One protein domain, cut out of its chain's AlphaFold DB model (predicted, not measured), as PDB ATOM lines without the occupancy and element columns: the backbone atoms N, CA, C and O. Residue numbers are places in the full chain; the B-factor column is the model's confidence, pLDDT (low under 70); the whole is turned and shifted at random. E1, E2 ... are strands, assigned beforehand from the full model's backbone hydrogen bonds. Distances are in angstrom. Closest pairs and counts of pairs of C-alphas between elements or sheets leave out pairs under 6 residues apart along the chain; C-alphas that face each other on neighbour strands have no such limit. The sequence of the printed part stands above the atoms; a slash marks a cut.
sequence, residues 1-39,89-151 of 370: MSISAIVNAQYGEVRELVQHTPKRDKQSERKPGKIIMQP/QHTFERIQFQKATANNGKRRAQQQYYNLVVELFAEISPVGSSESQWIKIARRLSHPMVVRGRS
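AT A GLANCE: This is residues 1 to 39 and 89 to 151 of the 370 residues of the protein "NDT80 domain-containing protein" of Aspergillus rambellii (UniProt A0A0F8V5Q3). With little regular structure, this is a strongly twisted sheet, E2 E1 E5 E6, curled like part of a barrel; E2 runs on into a small second sheet, E3 E4, and residues 126 to 131 stick out. The 102 printed residues hold no named helix and six strands, E1 to E6 in chain order, in two antiparallel sheets: all strand, with under half in named elements. It is loose, radius of gyration of the C-alphas 16.4 A, spanning 55 by 35 by 23 A.

HOW THE PARTS SIT: E1, residues 2 to 7, forms a hairpin with E2, residues 10 to 15; N 15 and O 5 are 2.8 A apart. E3, residues 17 to 19, is antiparallel to E4, residues 95 to 97, N 96 and O 18 being 2.8 A apart. E5, residues 114 to 124, is antiparallel to E1, N 117 to O 4 2.8 A, and forms a hairpin with E6, residues 133 to 141, N 133 to O 124 2.8 A.

IN THESE COORDINATES: E1 begins at C-alpha 2 (242.353, 231.845, 157.152). E5 is 31.1 A long; E6, 23.6 A, ends at C-alpha 141 (232.517, 227.746, 163.310).

THE WHOLE: Residues 40 to 88 are not printed; C-alphas 39 and 89 are 8.8 A apart. The E4 to E5 link is long. No printed residue is under pLDDT 70.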
ATOM      1  N   MET A   1     241.334 235.969 154.622       95.25
ATOM      2  CA  MET A   1     240.706 234.797 155.280       95.25
ATOM      3  C   MET A   1     241.781 233.810 155.733       95.25
ATOM      4  O   MET A   1     242.824 233.752 155.097       95.25
ATOM      5  N   SER A   2     241.548 233.026 156.785       96.75
ATOM      6  CA  SER A   2     242.353 231.845 157.152       96.75
ATOM      7  C   SER A   2     241.484 230.743 157.768       96.75
ATOM      8  O   SER A   2     240.344 231.002 158.160       96.75
ATOM      9  N   ILE A   3     242.040 229.535 157.894       97.69
ATOM     10  CA  ILE A   3     241.419 228.387 158.567       97.69
ATOM     11  C   ILE A   3     242.280 227.890 159.736       97.69
ATOM     12  O   ILE A   3     243.509 227.912 159.671       97.69
ATOM     13  N   SER A   4     241.635 227.428 160.803       96.44
ATOM     14  CA  SER A   4     242.257 226.726 161.932       96.44
ATOM     15  C   SER A   4     241.278 225.701 162.521       96.44
ATOM     16  O   SER A   4     240.168 225.535 162.011       96.44
ATOM     17  N   ALA A   5     241.670 224.995 163.582       97.00
ATOM     18  CA  ALA A   5     240.763 224.161 164.364       97.00
ATOM     19  C   ALA A   5     240.862 224.483 165.862       97.00
ATOM     20  O   ALA A   5     241.875 225.001 166.329       97.00
ATOM     21  N   ILE A   6     239.815 224.155 166.616       96.56
ATOM     22  CA  ILE A   6     239.760 224.220 168.088       96.56
ATOM     23  C   ILE A   6     239.113 222.952 168.648       96.56
ATOM     24  O   ILE A   6     238.386 222.265 167.922       96.56
ATOM     25  N   VAL A   7     239.310 222.661 169.936       95.06
ATOM     26  CA  VAL A   7     238.375 221.786 170.668       95.06
ATOM     27  C   VAL A   7     237.038 222.512 170.851       95.06
ATOM     28  O   VAL A   7     236.982 223.723 171.069       95.06
ATOM     29  N   ASN A   8     235.939 221.773 170.712       95.56
ATOM     30  CA  ASN A   8     234.594 222.330 170.730       95.56
ATOM     31  C   ASN A   8     234.265 222.994 172.075       95.56
ATOM     32  O   ASN A   8     234.521 222.424 173.131       95.56
ATOM     33  N   ALA A   9     233.682 224.195 172.009       89.62
ATOM     34  CA  ALA A   9     233.445 225.110 173.135       89.62
ATOM     35  C   ALA A   9     234.704 225.605 173.891       89.62
ATOM     36  O   ALA A   9     234.584 226.451 174.772       89.62
ATOM     37  N   GLN A  10     235.915 225.171 173.523       92.31
ATOM     38  CA  GLN A  10     237.170 225.558 174.179       92.31
ATOM     39  C   GLN A  10     238.001 226.460 173.257       92.31
ATOM     40  O   GLN A  10     238.973 226.041 172.634       92.31
ATOM     41  N   TYR A  11     237.606 227.735 173.158       87.38
ATOM     42  CA  TYR A  11     238.149 228.677 172.166       87.38
ATOM     43  C   TYR A  11     239.662 228.923 172.236       87.38
ATOM     44  O   TYR A  11     240.238 229.292 171.212       87.38
ATOM     45  N   GLY A  12     240.284 228.737 173.404       89.38
ATOM     46  CA  GLY A  12     241.734 228.839 173.582       89.38
ATOM     47  C   GLY A  12     242.510 227.585 173.164       89.38
ATOM     48  O   GLY A  12     243.702 227.682 172.886       89.38
ATOM     49  N   GLU A  13     241.866 226.414 173.068       93.06
ATOM     50  CA  GLU A  13     242.550 225.160 172.728       93.06
ATOM     51  C   GLU A  13     242.647 224.968 171.206       93.06
ATOM     52  O   GLU A  13     242.000 224.107 170.599       93.06
ATOM     53  N   VAL A  14     243.462 225.817 170.575       93.56
ATOM     54  CA  VAL A  14     243.751 225.771 169.138       93.56
ATOM     55  C   VAL A  14     244.481 224.476 168.780       93.56
ATOM     56  O   VAL A  14     245.478 224.097 169.396       93.56
ATOM     57  N   ARG A  15     244.003 223.805 167.731       94.75
ATOM     58  CA  ARG A  15     244.644 222.639 167.124       94.75
ATOM     59  C   ARG A  15     245.191 223.020 165.752       94.75
ATOM     60  O   ARG A  15     244.454 223.436 164.862       94.75
ATOM     61  N   GLU A  16     246.505 222.885 165.609       94.69
ATOM     62  CA  GLU A  16     247.225 223.230 164.384       94.69
ATOM     63  C   GLU A  16     246.849 222.327 163.208       94.69
ATOM     64  O   GLU A  16     246.669 221.112 163.354       94.69
ATOM     65  N   LEU A  17     246.781 222.941 162.027       97.00
ATOM     66  CA  LEU A  17     246.518 222.278 160.755       97.00
ATOM     67  C   LEU A  17     247.771 222.335 159.875       97.00
ATOM     68  O   LEU A  17     248.451 223.360 159.815       97.00
ATOM     69  N   VAL A  18     248.038 221.252 159.154       97.06
ATOM     70  CA  VAL A  18     248.993 221.204 158.037       97.06
ATOM     71  C   VAL A  18     248.242 221.013 156.731       97.06
ATOM     72  O   VAL A  18     247.160 220.434 156.712       97.06
ATOM     73  N   GLN A  19     248.826 221.493 155.644       97.31
ATOM     74  CA  GLN A  19     248.361 221.338 154.279       97.31
ATOM     75  C   GLN A  19     249.426 220.602 153.466       97.31
ATOM     76  O   GLN A  19     250.614 220.928 153.545       97.31
ATOM     77  N   HIS A  20     248.993 219.611 152.688       96.81
ATOM     78  CA  HIS A  20     249.849 218.805 151.819       96.81
ATOM     79  C   HIS A  20     249.733 219.231 150.351       96.81
ATOM     80  O   HIS A  20     248.645 219.532 149.856       96.81
ATOM     81  N   THR A  21     250.838 219.150 149.608       95.38
ATOM     82  CA  THR A  21     250.809 219.186 148.134       95.38
ATOM     83  C   THR A  21     250.062 217.969 147.556       95.38
ATOM     84  O   THR A  21     249.842 216.984 148.268       95.38
ATOM     85  N   PRO A  22     249.699 217.961 146.255       94.75
ATOM     86  CA  PRO A  22     249.097 216.790 145.610       94.75
ATOM     87  C   PRO A  22     249.907 215.491 145.757       94.75
ATOM     88  O   PRO A  22     249.306 214.431 145.915       94.75
ATOM     89  N   LYS A  23     251.247 215.577 145.785       93.88
ATOM     90  CA  LYS A  23     252.155 214.437 146.014       93.88
ATOM     91  C   LYS A  23     252.172 213.935 147.464       93.88
ATOM     92  O   LYS A  23     252.519 212.786 147.704       93.88
ATOM     93  N   ARG A  24     251.747 214.770 148.423       88.88
ATOM     94  CA  ARG A  24     251.768 214.515 149.878       88.88
ATOM     95  C   ARG A  24     253.170 214.322 150.474       88.88
ATOM     96  O   ARG A  24     253.306 213.734 151.543       88.88
ATOM     97  N   ASP A  25     254.198 214.863 149.822       91.06
ATOM     98  CA  ASP A  25     255.583 214.794 150.294       91.06
ATOM     99  C   ASP A  25     255.723 215.491 151.656       91.06
ATOM    100  O   ASP A  25     255.399 216.675 151.777       91.06
ATOM    101  N   LYS A  26     256.247 214.801 152.677       89.00
ATOM    102  CA  LYS A  26     256.326 215.328 154.056       89.00
ATOM    103  C   LYS A  26     257.107 216.649 154.159       89.00
ATOM    104  O   LYS A  26     256.739 217.532 154.923       89.00
ATOM    105  N   GLN A  27     258.146 216.830 153.342       89.62
ATOM    106  CA  GLN A  27     258.916 218.084 153.270       89.62
ATOM    107  C   GLN A  27     258.099 219.290 152.762       89.62
ATOM    108  O   GLN A  27     258.454 220.441 153.034       89.62
ATOM    109  N   SER A  28     256.995 219.025 152.053       90.44
ATOM    110  CA  SER A  28     256.059 220.027 151.529       90.44
ATOM    111  C   SER A  28     254.912 220.368 152.491       90.44
ATOM    112  O   SER A  28     254.076 221.204 152.158       90.44
ATOM    113  N   GLU A  29     254.872 219.765 153.685       94.38
ATOM    114  CA  GLU A  29     253.906 220.121 154.730       94.38
ATOM    115  C   GLU A  29     254.121 221.568 155.192       94.38
ATOM    116  O   GLU A  29     255.216 221.959 155.612       94.38
ATOM    117  N   ARG A  30     253.064 222.380 155.119       96.44
ATOM    118  CA  ARG A  30     253.047 223.782 155.565       96.44
ATOM    119  C   ARG A  30     251.739 224.085 156.293       96.44
ATOM    120  O   ARG A  30     250.741 223.409 156.075       96.44
ATOM    121  N   LYS A  31     251.725 225.094 157.165       96.69
ATOM    122  CA  LYS A  31     250.480 225.594 157.772       96.69
ATOM    123  C   LYS A  31     249.626 226.286 156.690       96.69
ATOM    124  O   LYS A  31     250.213 227.017 155.891       96.69
ATOM    125  N   PRO A  32     248.289 226.101 156.644       96.88
ATOM    126  CA  PRO A  32     247.419 226.844 155.732       96.88
ATOM    127  C   PRO A  32     247.638 228.358 155.846       96.88
ATOM    128  O   PRO A  32     247.605 228.918 156.945       96.88
ATOM    129  N   GLY A  33     247.885 229.016 154.714       94.69
ATOM    130  CA  GLY A  33     248.184 230.448 154.668       94.69
ATOM    131  C   GLY A  33     246.969 231.344 154.933       94.69
ATOM    132  O   GLY A  33     245.814 230.920 154.835       94.69
ATOM    133  N   LYS A  34     247.232 232.628 155.212       94.88
ATOM    134  CA  LYS A  34     246.226 233.679 155.015       94.88
ATOM    135  C   LYS A  34     246.042 233.895 153.511       94.88
ATOM    136  O   LYS A  34     247.019 234.022 152.784       94.88
ATOM    137  N   ILE A  35     244.791 233.955 153.070       95.06
ATOM    138  CA  ILE A  35     244.395 234.158 151.674       95.06
ATOM    139  C   ILE A  35     243.713 235.521 151.548       95.06
ATOM    140  O   ILE A  35     242.759 235.802 152.284       95.06
ATOM    141  N   ILE A  36     244.192 236.358 150.627       94.50
ATOM    142  CA  ILE A  36     243.525 237.600 150.216       94.50
ATOM    143  C   ILE A  36     242.366 237.220 149.285       94.50
ATOM    144  O   ILE A  36     242.515 236.337 148.442       94.50
ATOM    145  N   MET A  37     241.201 237.842 149.465       91.38
ATOM    146  CA  MET A  37     239.985 237.549 148.702       91.38
ATOM    147  C   MET A  37     239.220 238.831 148.410       91.38
ATOM    148  O   MET A  37     239.192 239.725 149.257       91.38
ATOM    149  N   GLN A  38     238.546 238.882 147.263       92.38
ATOM    150  CA  GLN A  38     237.549 239.916 146.987       92.38
ATOM    151  C   GLN A  38     236.176 239.511 147.556       92.38
ATOM    152  O   GLN A  38     235.884 238.312 147.647       92.38
ATOM    153  N   PRO A  39     235.308 240.469 147.935       89.94
ATOM    154  CA  PRO A  39     233.917 240.179 148.260       89.94
ATOM    155  C   PRO A  39     233.190 239.507 147.090       89.94
ATOM    156  O   PRO A  39     233.469 239.779 145.925       89.94
ATOM    157  N   GLN A  89     236.345 233.108 145.922       90.69
ATOM    158  CA  GLN A  89     236.187 231.850 146.654       90.69
ATOM    159  C   GLN A  89     237.556 231.179 146.834       90.69
ATOM    160  O   GLN A  89     238.405 231.245 145.948       90.69
ATOM    161  N   HIS A  90     237.770 230.492 147.959       92.44
ATOM    162  CA  HIS A  90     238.982 229.704 148.197       92.44
ATOM    163  C   HIS A  90     238.663 228.351 148.849       92.44
ATOM    164  O   HIS A  90     237.834 228.277 149.756       92.44
ATOM    165  N   THR A  91     239.374 227.302 148.426       94.56
ATOM    166  CA  THR A  91     239.223 225.927 148.926       94.56
ATOM    167  C   THR A  91     240.532 225.449 149.554       94.56
ATOM    168  O   THR A  91     241.518 225.223 148.854       94.56
ATOM    169  N   PHE A  92     240.537 225.232 150.873       95.81
ATOM    170  CA  PHE A  92     241.682 224.662 151.594       95.81
ATOM    171  C   PHE A  92     241.781 223.141 151.368       95.81
ATOM    172  O   PHE A  92     241.400 222.334 152.216       95.81
ATOM    173  N   GLU A  93     242.267 222.733 150.195       95.75
ATOM    174  CA  GLU A  93     242.458 221.318 149.865       95.75
ATOM    175  C   GLU A  93     243.583 220.658 150.679       95.75
ATOM    176  O   GLU A  93     244.602 221.285 150.969       95.75
ATOM    177  N   ARG A  94     243.450 219.345 150.938       95.38
ATOM    178  CA  ARG A  94     244.497 218.470 151.519       95.38
ATOM    179  C   ARG A  94     245.009 218.928 152.896       95.38
ATOM    180  O   ARG A  94     246.172 218.706 153.225       95.38
ATOM    181  N   ILE A  95     244.134 219.528 153.703       96.75
ATOM    182  CA  ILE A  95     244.415 219.867 155.104       96.75
ATOM    183  C   ILE A  95     244.232 218.669 156.049       96.75
ATOM    184  O   ILE A  95     243.356 217.828 155.844       96.75
ATOM    185  N   GLN A  96     245.049 218.602 157.101       95.25
ATOM    186  CA  GLN A  96     245.010 217.592 158.165       95.25
ATOM    187  C   GLN A  96     245.357 218.226 159.521       95.25
ATOM    188  O   GLN A  96     246.010 219.265 159.579       95.25
ATOM    189  N   PHE A  97     244.974 217.582 160.626       94.75
ATOM    190  CA  PHE A  97     245.439 217.965 161.964       94.75
ATOM    191  C   PHE A  97     246.927 217.619 162.117       94.75
ATOM    192  O   PHE A  97     247.310 216.466 161.929       94.75
ATOM    193  N   GLN A  98     247.764 218.594 162.489       92.75
ATOM    194  CA  GLN A  98     249.222 218.413 162.606       92.75
ATOM    195  C   GLN A  98     249.609 217.387 163.682       92.75
ATOM    196  O   GLN A  98     250.610 216.682 163.563       92.75
ATOM    197  N   LYS A  99     248.826 217.322 164.763       89.12
ATOM    198  CA  LYS A  99     249.028 216.406 165.888       89.12
ATOM    199  C   LYS A  99     247.799 215.520 166.030       89.12
ATOM    200  O   LYS A  99     246.672 216.001 165.908       89.12
ATOM    201  N   ALA A 100     248.020 214.241 166.323       82.56
ATOM    202  CA  ALA A 100     246.940 213.303 166.601       82.56
ATOM    203  C   ALA A 100     246.058 213.797 167.763       82.56
ATOM    204  O   ALA A 100     246.539 214.404 168.724       82.56
ATOM    205  N   THR A 101     244.762 213.515 167.678       83.81
ATOM    206  CA  THR A 101     243.801 213.798 168.747       83.81
ATOM    207  C   THR A 101     244.034 212.893 169.958       83.81
ATOM    208  O   THR A 101     244.774 211.911 169.879       83.81
ATOM    209  N   ALA A 102     243.448 213.234 171.111       80.88
ATOM    210  CA  ALA A 102     243.713 212.514 172.361       80.88
ATOM    211  C   ALA A 102     243.277 211.036 172.292       80.88
ATOM    212  O   ALA A 102     244.013 210.147 172.717       80.88
ATOM    213  N   ASN A 103     242.109 210.775 171.695       76.94
ATOM    214  CA  ASN A 103     241.576 209.435 171.459       76.94
ATOM    215  C   ASN A 103     241.973 208.935 170.056       76.94
ATOM    216  O   ASN A 103     241.205 209.031 169.099       76.94
ATOM    217  N   ASN A 104     243.205 208.438 169.930       77.25
ATOM    218  CA  ASN A 104     243.819 208.027 168.657       77.25
ATOM    219  C   ASN A 104     244.033 206.506 168.520       77.25
ATOM    220  O   ASN A 104     244.830 206.064 167.694       77.25
ATOM    221  N   GLY A 105     243.361 205.696 169.341       70.94
ATOM    222  CA  GLY A 105     243.468 204.232 169.323       70.94
ATOM    223  C   GLY A 105     244.714 203.677 170.024       70.94
ATOM    224  O   GLY A 105     244.593 202.697 170.753       70.94
ATOM    225  N   LYS A 106     245.887 204.325 169.900       73.38
ATOM    226  CA  LYS A 106     247.098 203.959 170.668       73.38
ATOM    227  C   LYS A 106     247.001 204.363 172.144       73.38
ATOM    228  O   LYS A 106     247.623 203.735 172.996       73.38
ATOM    229  N   ARG A 107     246.213 205.393 172.460       72.88
ATOM    230  CA  ARG A 107     245.824 205.761 173.831       72.88
ATOM    231  C   ARG A 107     244.301 205.832 173.932       72.88
ATOM    232  O   ARG A 107     243.653 206.389 173.045       72.88
ATOM    233  N   ARG A 108     243.743 205.286 175.018       76.75
ATOM    234  CA  ARG A 108     242.337 205.498 175.389       76.75
ATOM    235  C   ARG A 108     242.220 206.859 176.071       76.75
ATOM    236  O   ARG A 108     242.918 207.119 177.044       76.75
ATOM    237  N   ALA A 109     241.339 207.703 175.554       81.94
ATOM    238  CA  ALA A 109     240.954 208.983 176.137       81.94
ATOM    239  C   ALA A 109     239.476 209.239 175.815       81.94
ATOM    240  O   ALA A 109     238.917 208.593 174.924       81.94
ATOM    241  N   GLN A 110     238.839 210.185 176.506       86.06
ATOM    242  CA  GLN A 110     237.473 210.591 176.176       86.06
ATOM    243  C   GLN A 110     237.403 211.140 174.739       86.06
ATOM    244  O   GLN A 110     238.351 211.751 174.235       86.06
ATOM    245  N   GLN A 111     236.282 210.909 174.051       89.12
ATOM    246  CA  GLN A 111     236.063 211.437 172.707       89.12
ATOM    247  C   GLN A 111     235.861 212.959 172.765       89.12
ATOM    248  O   GLN A 111     234.789 213.432 173.130       89.12
ATOM    249  N   GLN A 112     236.891 213.717 172.383       92.00
ATOM    250  CA  GLN A 112     236.780 215.157 172.151       92.00
ATOM    251  C   GLN A 112     236.059 215.437 170.823       92.00
ATOM    252  O   GLN A 112     236.268 214.739 169.827       92.00
ATOM    253  N   TYR A 113     235.258 216.500 170.812       95.12
ATOM    254  CA  TYR A 113     234.728 217.122 169.599       95.12
ATOM    255  C   TYR A 113     235.583 218.339 169.246       95.12
ATOM    256  O   TYR A 113     236.122 219.000 170.131       95.12
ATOM    257  N   TYR A 114     235.678 218.659 167.963       96.69
ATOM    258  CA  TYR A 114     236.444 219.785 167.431       96.69
ATOM    259  C   TYR A 114     235.557 220.629 166.513       96.69
ATOM    260  O   TYR A 114     234.552 220.136 166.005       96.69
ATOM    261  N   ASN A 115     235.943 221.874 166.240       97.88
ATOM    262  CA  ASN A 115     235.393 222.649 165.124       97.88
ATOM    263  C   ASN A 115     236.550 223.113 164.235       97.88
ATOM    264  O   ASN A 115     237.562 223.599 164.742       97.88
ATOM    265  N   LEU A 116     236.371 223.051 162.914       97.62
ATOM    266  CA  LEU A 116     237.084 223.956 162.013       97.62
ATOM    267  C   LEU A 116     236.548 225.378 162.224       97.62
ATOM    268  O   LEU A 116     235.331 225.578 162.326       97.62
ATOM    269  N   VAL A 117     237.465 226.338 162.262       97.38
ATOM    270  CA  VAL A 117     237.220 227.772 162.412       97.38
ATOM    271  C   VAL A 117     237.667 228.461 161.129       97.38
ATOM    272  O   VAL A 117     238.802 228.272 160.694       97.38
ATOM    273  N   VAL A 118     236.801 229.282 160.541       97.00
ATOM    274  CA  VAL A 118     237.167 230.194 159.449       97.00
ATOM    275  C   VAL A 118     237.151 231.615 159.991       97.00
ATOM    276  O   VAL A 118     236.181 232.032 160.626       97.00
ATOM    277  N   GLU A 119     238.230 232.355 159.753       96.81
ATOM    278  CA  GLU A 119     238.405 233.717 160.256       96.81
ATOM    279  C   GLU A 119     238.696 234.686 159.105       96.81
ATOM    280  O   GLU A 119     239.544 234.440 158.239       96.81
ATOM    281  N   LEU A 120     237.964 235.799 159.084       96.81
ATOM    282  CA  LEU A 120     238.152 236.898 158.147       96.81
ATOM    283  C   LEU A 120     238.868 238.041 158.865       96.81
ATOM    284  O   LEU A 120     238.559 238.362 160.014       96.81
ATOM    285  N   PHE A 121     239.815 238.654 158.166       97.00
ATOM    286  CA  PHE A 121     240.617 239.760 158.664       97.00
ATOM    287  C   PHE A 121     240.576 240.889 157.641       97.00
ATOM    288  O   PHE A 121     240.627 240.605 156.442       97.00
ATOM    289  N   ALA A 122     240.520 242.127 158.119       95.19
ATOM    290  CA  ALA A 122     240.896 243.297 157.342       95.19
ATOM    291  C   ALA A 122     242.416 243.489 157.441       95.19
ATOM    292  O   ALA A 122     243.005 243.243 158.497       95.19
ATOM    293  N   GLU A 123     243.027 243.932 156.348       93.38
ATOM    294  CA  GLU A 123     244.360 244.529 156.365       93.38
ATOM    295  C   GLU A 123     244.193 246.044 156.509       93.38
ATOM    296  O   GLU A 123     243.351 246.641 155.837       93.38
ATOM    297  N   ILE A 124     244.947 246.655 157.418       93.31
ATOM    298  CA  ILE A 124     244.919 248.092 157.694       93.31
ATOM    299  C   ILE A 124     246.366 248.572 157.742       93.31
ATOM    300  O   ILE A 124     247.131 248.123 158.589       93.31
ATOM    301  N   SER A 125     246.731 249.498 156.858       91.94
ATOM    302  CA  SER A 125     247.974 250.268 156.951       91.94
ATOM    303  C   SER A 125     247.645 251.611 157.620       91.94
ATOM    304  O   SER A 125     246.882 252.397 157.051       91.94
ATOM    305  N   PRO A 126     248.127 251.877 158.851       85.56
ATOM    306  CA  PRO A 126     247.977 253.184 159.484       85.56
ATOM    307  C   PRO A 126     248.717 254.264 158.686       85.56
ATOM    308  O   PRO A 126     249.840 254.043 158.238       85.56
ATOM    309  N   VAL A 127     248.127 255.452 158.540       86.06
ATOM    310  CA  VAL A 127     248.770 256.561 157.813       86.06
ATOM    311  C   VAL A 127     250.091 256.935 158.495       86.06
ATOM    312  O   VAL A 127     250.108 257.262 159.679       86.06
ATOM    313  N   GLY A 128     251.194 256.871 157.744       84.38
ATOM    314  CA  GLY A 128     252.555 257.081 158.257       84.38
ATOM    315  C   GLY A 128     253.276 255.812 158.738       84.38
ATOM    316  O   GLY A 128     254.452 255.892 159.076       84.38
ATOM    317  N   SER A 129     252.619 254.646 158.731       83.50
ATOM    318  CA  SER A 129     253.236 253.338 158.996       83.50
ATOM    319  C   SER A 129     253.543 252.597 157.693       83.50
ATOM    320  O   SER A 129     252.692 252.496 156.810       83.50
ATOM    321  N   SER A 130     254.734 252.003 157.598       83.31
ATOM    322  CA  SER A 130     255.069 251.015 156.562       83.31
ATOM    323  C   SER A 130     254.539 249.607 156.875       83.31
ATOM    324  O   SER A 130     254.553 248.745 155.999       83.31
ATOM    325  N   GLU A 131     254.067 249.356 158.100       87.31
ATOM    326  CA  GLU A 131     253.570 248.049 158.535       87.31
ATOM    327  C   GLU A 131     252.042 247.933 158.418       87.31
ATOM    328  O   GLU A 131     251.292 248.701 159.031       87.31
ATOM    329  N   SER A 132     251.588 246.914 157.681       89.38
ATOM    330  CA  SER A 132     250.191 246.470 157.629       89.38
ATOM    331  C   SER A 132     249.805 245.633 158.851       89.38
ATOM    332  O   SER A 132     250.396 244.587 159.132       89.38
ATOM    333  N   GLN A 133     248.721 246.019 159.519       92.12
ATOM    334  CA  GLN A 133     248.116 245.281 160.624       92.12
ATOM    335  C   GLN A 133     246.916 244.449 160.150       92.12
ATOM    336  O   GLN A 133     246.108 244.890 159.338       92.12
ATOM    337  N   TRP A 134     246.765 243.236 160.691       93.75
ATOM    338  CA  TRP A 134     245.683 242.314 160.322       93.75
ATOM    339  C   TRP A 134     244.660 242.149 161.449       93.75
ATOM    340  O   TRP A 134     244.806 241.265 162.298       93.75
ATOM    341  N   ILE A 135     243.595 242.951 161.434       95.62
ATOM    342  CA  ILE A 135     242.531 242.916 162.450       95.62
ATOM    343  C   ILE A 135     241.464 241.885 162.070       95.62
ATOM    344  O   ILE A 135     240.993 241.848 160.936       95.62
ATOM    345  N   LYS A 136     241.065 241.028 163.018       96.19
ATOM    346  CA  LYS A 136     240.018 240.012 162.819       96.19
ATOM    347  C   LYS A 136     238.638 240.676 162.823       96.19
ATOM    348  O   LYS A 136     238.247 241.237 163.838       96.19
ATOM    349  N   ILE A 137     237.901 240.567 161.717       96.88
ATOM    350  CA  ILE A 137     236.588 241.216 161.533       96.88
ATOM    351  C   ILE A 137     235.406 240.240 161.562       96.88
ATOM    352  O   ILE A 137     234.292 240.644 161.872       96.88
ATOM    353  N   ALA A 138     235.622 238.952 161.271       96.62
ATOM    354  CA  ALA A 138     234.585 237.929 161.414       96.62
ATOM    355  C   ALA A 138     235.175 236.550 161.735       96.62
ATOM    356  O   ALA A 138     236.318 236.238 161.391       96.62
ATOM    357  N   ARG A 139     234.367 235.700 162.375       95.81
ATOM    358  CA  ARG A 139     234.715 234.331 162.774       95.81
ATOM    359  C   ARG A 139     233.494 233.435 162.606       95.81
ATOM    360  O   ARG A 139     232.420 233.781 163.085       95.81
ATOM    361  N   ARG A 140     233.654 232.275 161.968       96.56
ATOM    362  CA  ARG A 140     232.594 231.264 161.834       96.56
ATOM    363  C   ARG A 140     233.111 229.886 162.227       96.56
ATOM    364  O   ARG A 140     234.246 229.527 161.920       96.56
ATOM    365  N   LEU A 141     232.260 229.125 162.907       97.00
ATOM    366  CA  LEU A 141     232.517 227.746 163.310       97.00
ATOM    367  C   LEU A 141     231.751 226.782 162.402       97.00
ATOM    368  O   LEU A 141     230.658 227.087 161.923       97.00
ATOM    369  N   SER A 142     232.332 225.607 162.198       97.69
ATOM    370  CA  SER A 142     231.641 224.424 161.679       97.69
ATOM    371  C   SER A 142     230.912 223.671 162.801       97.69
ATOM    372  O   SER A 142     231.209 223.863 163.983       97.69
ATOM    373  N   HIS A 143     229.978 222.788 162.436       97.44
ATOM    374  CA  HIS A 143     229.353 221.865 163.389       97.44
ATOM    375  C   HIS A 143     230.406 220.992 164.111       97.44
ATOM    376  O   HIS A 143     231.464 220.722 163.532       97.44
ATOM    377  N   PRO A 144     230.140 220.538 165.353       97.19
ATOM    378  CA  PRO A 144     231.093 219.738 166.118       97.19
ATOM    379  C   PRO A 144     231.416 218.419 165.403       97.19
ATOM    380  O   PRO A 144     230.518 217.644 165.078       97.19
ATOM    381  N   MET A 145     232.701 218.143 165.183       95.56
ATOM    382  CA  MET A 145     233.186 216.967 164.454       95.56
ATOM    383  C   MET A 145     234.137 216.112 165.295       95.56
ATOM    384  O   MET A 145     234.840 216.611 166.173       95.56
ATOM    385  N   VAL A 146     234.184 214.810 165.003       92.81
ATOM    386  CA  VAL A 146     235.065 213.844 165.675       92.81
ATOM    387  C   VAL A 146     236.159 213.402 164.710       92.81
ATOM    388  O   VAL A 146     235.879 212.771 163.692       92.81
ATOM    389  N   VAL A 147     237.416 213.686 165.047       90.44
ATOM    390  CA  VAL A 147     238.573 213.220 164.272       90.44
ATOM    391  C   VAL A 147     238.922 211.800 164.712       90.44
ATOM    392  O   VAL A 147     239.397 211.590 165.829       90.44
ATOM    393  N   ARG A 148     238.689 210.822 163.833       86.00
ATOM    394  CA  ARG A 148     239.062 209.418 164.056       86.00
ATOM    395  C   ARG A 148     240.463 209.142 163.506       86.00
ATOM    396  O   ARG A 148     240.823 209.637 162.441       86.00
ATOM    397  N   GLY A 149     241.244 208.346 164.239       80.94
ATOM    398  CA  GLY A 149     242.532 207.830 163.769       80.94
ATOM    399  C   GLY A 149     242.381 206.758 162.683       80.94
ATOM    400  O   GLY A 149     241.274 206.433 162.248       80.94
ATOM    401  N   ARG A 150     243.505 206.166 162.264       80.75
ATOM    402  CA  ARG A 150     243.491 204.970 161.404       80.75
ATOM    403  C   ARG A 150     242.975 203.777 162.225       80.75
ATOM    404  O   ARG A 150     243.089 203.775 163.451       80.75
ATOM    405  N   SER A 151     242.418 202.757 161.574       71.56
ATOM    406  CA  SER A 151     242.015 201.527 162.270       71.56
ATOM    407  C   SER A 151     243.233 200.825 162.907       71.56
ATOM    408  O   SER A 151     244.337 200.947 162.371       71.56
TER     409      SER A 151